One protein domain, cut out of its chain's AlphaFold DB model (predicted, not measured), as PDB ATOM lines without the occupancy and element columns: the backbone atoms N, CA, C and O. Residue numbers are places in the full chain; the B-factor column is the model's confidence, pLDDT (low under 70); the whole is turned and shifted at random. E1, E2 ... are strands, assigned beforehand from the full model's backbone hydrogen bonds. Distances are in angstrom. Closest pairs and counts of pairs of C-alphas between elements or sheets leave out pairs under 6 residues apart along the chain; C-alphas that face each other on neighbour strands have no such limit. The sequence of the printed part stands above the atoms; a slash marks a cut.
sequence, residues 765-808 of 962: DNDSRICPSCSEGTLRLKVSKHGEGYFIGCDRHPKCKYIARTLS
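This is residues 765 to 808 of the 962 residues of the protein "Omega-protein" of Oryza sativa subsp. japonica (UniProt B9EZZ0). With little regular structure, this is a small three-stranded antiparallel sheet, E1 E2 E3 side by side, with loops at both ends and a long unnamed stretch, residues 765 to 778, leading into it. The printed part has 44 residues, of which 14 lie in named strands, and no named helix; the class is all strand. It is compact, with a radius of gyration of the C-alphas of 10.2 A, and flat, spanning 29 by 22 by 11 A.

E1, residues 779 to 783, begins at C-alpha (-12.365, -19.614, 45.733) and is 12.9 A long. E2, residues 790 to 794, is 12.7 A long. E3, residues 803 to 806, is 7.2 A long and ends at C-alpha (-10.658, -29.823, 52.273).

The strands form a meander, each the antiparallel neighbour of the one before; E1 and E3 are edge strands. In the hairpin E1 and E2, at 140 degrees, N 782 and O 791 are 2.8 A apart, within hydrogen-bond range. In the hairpin E2 and E3, at 174 degrees, N 804 and O 792 are 2.8 A apart, also within range.

The farthest C-alphas, of Asp 765 and His 786, are 30.4 A apart. The printed part has no cut, and both links are short. Residues 765 to 768, 785 to 789 and 807 to 808 have pLDDT under 70.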
ATOM      1  N   ASP A 765      -8.973 -11.135  52.669       57.84
ATOM      2  CA  ASP A 765      -9.846  -9.980  52.444       57.84
ATOM      3  C   ASP A 765     -10.999 -10.354  51.499       57.84
ATOM      4  O   ASP A 765     -10.798 -11.007  50.469       57.84
ATOM      5  N   ASN A 766     -12.217  -9.910  51.823       55.25
ATOM      6  CA  ASN A 766     -13.433 -10.337  51.117       55.25
ATOM      7  C   ASN A 766     -13.380 -10.130  49.591       55.25
ATOM      8  O   ASN A 766     -13.947 -10.939  48.851       55.25
ATOM      9  N   ASP A 767     -12.664  -9.102  49.129       54.75
ATOM     10  CA  ASP A 767     -12.524  -8.747  47.714       54.75
ATOM     11  C   ASP A 767     -11.431  -9.541  46.964       54.75
ATOM     12  O   ASP A 767     -11.388  -9.508  45.733       54.75
ATOM     13  N   SER A 768     -10.562 -10.289  47.661       66.75
ATOM     14  CA  SER A 768      -9.379 -10.945  47.070       66.75
ATOM     15  C   SER A 768      -9.392 -12.480  47.132       66.75
ATOM     16  O   SER A 768      -8.345 -13.123  47.068       66.75
ATOM     17  N   ARG A 769     -10.583 -13.108  47.122       75.94
ATOM     18  CA  ARG A 769     -10.777 -14.581  47.023       75.94
ATOM     19  C   ARG A 769     -10.342 -15.193  45.668       75.94
ATOM     20  O   ARG A 769     -11.018 -16.073  45.133       75.94
ATOM     21  N   ILE A 770      -9.254 -14.718  45.068       81.38
ATOM     22  CA  ILE A 770      -8.744 -15.106  43.751       81.38
ATOM     23  C   ILE A 770      -8.020 -16.456  43.849       81.38
ATOM     24  O   ILE A 770      -7.193 -16.691  44.721       81.38
ATOM     25  N   CYS A 771      -8.315 -17.364  42.922       80.62
ATOM     26  CA  CYS A 771      -7.708 -18.687  42.857       80.62
ATOM     27  C   CYS A 771      -6.244 -18.613  42.362       80.62
ATOM     28  O   CYS A 771      -6.038 -18.373  41.166       80.62
ATOM     29  N   PRO A 772      -5.228 -18.929  43.192       81.00
ATOM     30  CA  PRO A 772      -3.811 -18.761  42.835       81.00
ATOM     31  C   PRO A 772      -3.356 -19.659  41.674       81.00
ATOM     32  O   PRO A 772      -2.400 -19.345  40.977       81.00
ATOM     33  N   SER A 773      -4.068 -20.758  41.400       82.31
ATOM     34  CA  SER A 773      -3.778 -21.653  40.270       82.31
ATOM     35  C   SER A 773      -4.232 -21.129  38.898       82.31
ATOM     36  O   SER A 773      -3.893 -21.752  37.890       82.31
ATOM     37  N   CYS A 774      -5.063 -20.084  38.822       83.38
ATOM     38  CA  CYS A 774      -5.569 -19.595  37.530       83.38
ATOM     39  C   CYS A 774      -5.875 -18.093  37.451       83.38
ATOM     40  O   CYS A 774      -6.344 -17.662  36.404       83.38
ATOM     41  N   SER A 775      -5.687 -17.331  38.531       80.81
ATOM     42  CA  SER A 775      -5.773 -15.860  38.647       80.81
ATOM     43  C   SER A 775      -7.077 -15.162  38.213       80.81
ATOM     44  O   SER A 775      -7.245 -13.978  38.475       80.81
ATOM     45  N   GLU A 776      -8.027 -15.871  37.599       80.62
ATOM     46  CA  GLU A 776      -9.288 -15.322  37.077       80.62
ATOM     47  C   GLU A 776     -10.562 -15.990  37.657       80.62
ATOM     48  O   GLU A 776     -11.674 -15.760  37.170       80.62
ATOM     49  N   GLY A 777     -10.418 -16.925  38.600       81.12
ATOM     50  CA  GLY A 777     -11.532 -17.655  39.228       81.12
ATOM     51  C   GLY A 777     -11.603 -17.368  40.721       81.12
ATOM     52  O   GLY A 777     -10.573 -17.072  41.321       81.12
ATOM     53  N   THR A 778     -12.785 -17.473  41.326       84.62
ATOM     54  CA  THR A 778     -12.976 -17.255  42.772       84.62
ATOM     55  C   THR A 778     -12.921 -18.558  43.570       84.62
ATOM     56  O   THR A 778     -13.408 -19.598  43.117       84.62
ATOM     57  N   LEU A 779     -12.321 -18.523  44.761       85.31
ATOM     58  CA  LEU A 779     -12.365 -19.614  45.733       85.31
ATOM     59  C   LEU A 779     -13.744 -19.663  46.391       85.31
ATOM     60  O   LEU A 779     -14.276 -18.644  46.831       85.31
ATOM     61  N   ARG A 780     -14.335 -20.860  46.411       83.69
ATOM     62  CA  ARG A 780     -15.722 -21.102  46.816       83.69
ATOM     63  C   ARG A 780     -15.877 -22.402  47.579       83.69
ATOM     64  O   ARG A 780     -15.105 -23.335  47.357       83.69
ATOM     65  N   LEU A 781     -16.906 -22.477  48.416       85.62
ATOM     66  CA  LEU A 781     -17.332 -23.714  49.060       85.62
ATOM     67  C   LEU A 781     -18.003 -24.618  48.017       85.62
ATOM     68  O   LEU A 781     -18.936 -24.205  47.326       85.62
ATOM     69  N   LYS A 782     -17.522 -25.855  47.887       79.94
ATOM     70  CA  LYS A 782     -17.988 -26.806  46.874       79.94
ATOM     71  C   LYS A 782     -18.220 -28.186  47.471       79.94
ATOM     72  O   LYS A 782     -17.433 -28.682  48.279       79.94
ATOM     73  N   VAL A 783     -19.278 -28.835  47.000       76.94
ATOM     74  CA  VAL A 783     -19.573 -30.241  47.296       76.94
ATOM     75  C   VAL A 783     -18.630 -31.185  46.530       76.94
ATOM     76  O   VAL A 783     -18.457 -31.058  45.310       76.94
ATOM     77  N   SER A 784     -18.049 -32.174  47.223       72.00
ATOM     78  CA  SER A 784     -17.269 -33.245  46.585       72.00
ATOM     79  C   SER A 784     -18.136 -34.139  45.688       72.00
ATOM     80  O   SER A 784     -19.292 -34.432  45.985       72.00
ATOM     81  N   LYS A 785     -17.565 -34.598  44.565       63.62
ATOM     82  CA  LYS A 785     -18.224 -35.527  43.622       63.62
ATOM     83  C   LYS A 785     -17.851 -37.000  43.815       63.62
ATOM     84  O   LYS A 785     -18.467 -37.851  43.181       63.62
ATOM     85  N   HIS A 786     -16.820 -37.292  44.608       57.22
ATOM     86  CA  HIS A 786     -16.201 -38.625  44.684       57.22
ATOM     87  C   HIS A 786     -15.928 -39.094  46.124       57.22
ATOM     88  O   HIS A 786     -15.243 -40.092  46.321       57.22
ATOM     89  N   GLY A 787     -16.435 -38.374  47.124       52.38
ATOM     90  CA  GLY A 787     -16.275 -38.686  48.540       52.38
ATOM     91  C   GLY A 787     -17.221 -37.841  49.387       52.38
ATOM     92  O   GLY A 787     -17.894 -36.953  48.864       52.38
ATOM     93  N   GLU A 788     -17.276 -38.126  50.681       56.84
ATOM     94  CA  GLU A 788     -18.079 -37.364  51.636       56.84
ATOM     95  C   GLU A 788     -17.390 -36.038  51.995       56.84
ATOM     96  O   GLU A 788     -16.165 -35.977  52.094       56.84
ATOM     97  N   GLY A 789     -18.179 -34.979  52.193       66.44
ATOM     98  CA  GLY A 789     -17.689 -33.683  52.661       66.44
ATOM     99  C   GLY A 789     -17.503 -32.597  51.595       66.44
ATOM    100  O   GLY A 789     -17.851 -32.727  50.413       66.44
ATOM    101  N   TYR A 790     -16.972 -31.477  52.078       77.06
ATOM    102  CA  TYR A 790     -16.849 -30.207  51.370       77.06
ATOM    103  C   TYR A 790     -15.388 -29.831  51.145       77.06
ATOM    104  O   TYR A 790     -14.494 -30.272  51.865       77.06
ATOM    105  N   PHE A 791     -15.145 -28.966  50.167       82.56
ATOM    106  CA  PHE A 791     -13.835 -28.369  49.945       82.56
ATOM    107  C   PHE A 791     -13.965 -26.921  49.480       82.56
ATOM    108  O   PHE A 791     -14.948 -26.545  48.838       82.56
ATOM    109  N   ILE A 792     -12.953 -26.117  49.782       84.94
ATOM    110  CA  ILE A 792     -12.779 -24.781  49.226       84.94
ATOM    111  C   ILE A 792     -11.975 -24.934  47.940       84.94
ATOM    112  O   ILE A 792     -10.867 -25.470  47.953       84.94
ATOM    113  N   GLY A 793     -12.515 -24.491  46.809       85.31
ATOM    114  CA  GLY A 793     -11.856 -24.638  45.514       85.31
ATOM    115  C   GLY A 793     -12.410 -23.714  44.441       85.31
ATOM    116  O   GLY A 793     -13.397 -23.008  44.640       85.31
ATOM    117  N   CYS A 794     -11.763 -23.716  43.278       84.62
ATOM    118  CA  CYS A 794     -12.051 -22.749  42.221       84.62
ATOM    119  C   CYS A 794     -13.480 -22.886  41.652       84.62
ATOM    120  O   CYS A 794     -13.933 -23.977  41.277       84.62
ATOM    121  N   ASP A 795     -14.204 -21.773  41.535       84.94
ATOM    122  CA  ASP A 795     -15.527 -21.673  40.913       84.94
ATOM    123  C   ASP A 795     -15.557 -22.280  39.498       84.94
ATOM    124  O   ASP A 795     -16.427 -23.114  39.221       84.94
ATOM    125  N   ARG A 796     -14.532 -21.995  38.682       82.56
ATOM    126  CA  ARG A 796     -14.291 -22.487  37.311       82.56
ATOM    127  C   ARG A 796     -14.094 -24.005  37.187       82.56
ATOM    128  O   ARG A 796     -13.945 -24.498  36.067       82.56
ATOM    129  N   HIS A 797     -14.086 -24.775  38.276       72.25
ATOM    130  CA  HIS A 797     -14.054 -26.241  38.218       72.25
ATOM    131  C   HIS A 797     -15.211 -26.803  37.359       72.25
ATOM    132  O   HIS A 797     -16.374 -26.500  37.636       72.25
ATOM    133  N   PRO A 798     -14.941 -27.657  36.346       72.56
ATOM    134  CA  PRO A 798     -13.754 -28.511  36.212       72.56
ATOM    135  C   PRO A 798     -12.588 -27.958  35.371       72.56
ATOM    136  O   PRO A 798     -11.613 -28.684  35.188       72.56
ATOM    137  N   LYS A 799     -12.658 -26.722  34.845       80.81
ATOM    138  CA  LYS A 799     -11.566 -26.130  34.041       80.81
ATOM    139  C   LYS A 799     -10.314 -25.878  34.887       80.81
ATOM    140  O   LYS A 799      -9.222 -26.257  34.485       80.81
ATOM    141  N   CYS A 800     -10.489 -25.298  36.075       82.56
ATOM    142  CA  CYS A 800      -9.466 -25.266  37.120       82.56
ATOM    143  C   CYS A 800      -9.775 -26.359  38.157       82.56
ATOM    144  O   CYS A 800     -10.928 -26.518  38.557       82.56
ATOM    145  N   LYS A 801      -8.763 -27.118  38.588       80.69
ATOM    146  CA  LYS A 801      -8.903 -28.196  39.586       80.69
ATOM    147  C   LYS A 801      -8.341 -27.845  40.966       80.69
ATOM    148  O   LYS A 801      -8.223 -28.730  41.805       80.69
ATOM    149  N   TYR A 802      -7.993 -26.583  41.190       81.44
ATOM    150  CA  TYR A 802      -7.409 -26.144  42.448       81.44
ATOM    151  C   TYR A 802      -8.394 -26.254  43.616       81.44
ATOM    152  O   TYR A 802      -9.559 -25.848  43.515       81.44
ATOM    153  N   ILE A 803      -7.873 -26.798  44.712       80.88
ATOM    154  CA  ILE A 803      -8.501 -26.957  46.018       80.88
ATOM    155  C   ILE A 803      -7.563 -26.252  46.998       80.88
ATOM    156  O   ILE A 803      -6.381 -26.577  47.030       80.88
ATOM    157  N   ALA A 804      -8.081 -25.282  47.747       76.62
ATOM    158  CA  ALA A 804      -7.330 -24.549  48.764       76.62
ATOM    159  C   ALA A 804      -7.311 -25.309  50.099       76.62
ATOM    160  O   ALA A 804      -6.277 -25.411  50.746       76.62
ATOM    161  N   ARG A 805      -8.463 -25.868  50.496       77.44
ATOM    162  CA  ARG A 805      -8.649 -26.595  51.760       77.44
ATOM    163  C   ARG A 805      -9.728 -27.657  51.572       77.44
ATOM    164  O   ARG A 805     -10.726 -27.395  50.899       77.44
ATOM    165  N   THR A 806      -9.569 -28.835  52.169       72.56
ATOM    166  CA  THR A 806     -10.658 -29.823  52.273       72.56
ATOM    167  C   THR A 806     -11.209 -29.766  53.690       72.56
ATOM    168  O   THR A 806     -10.437 -29.775  54.640       72.56
ATOM    169  N   LEU A 807     -12.531 -29.693  53.837       67.94
ATOM    170  CA  LEU A 807     -13.225 -29.616  55.128       67.94
ATOM    171  C   LEU A 807     -13.573 -31.032  55.618       67.94
ATOM    172  O   LEU A 807     -14.718 -31.345  55.946       67.94
ATOM    173  N   SER A 808     -12.571 -31.908  55.560       53.69
ATOM    174  CA  SER A 808     -12.577 -33.254  56.131       53.69
ATOM    175  C   SER A 808     -12.038 -33.219  57.565       53.69
ATOM    176  O   SER A 808     -11.361 -32.271  57.945       53.69
TER     177      SER A 808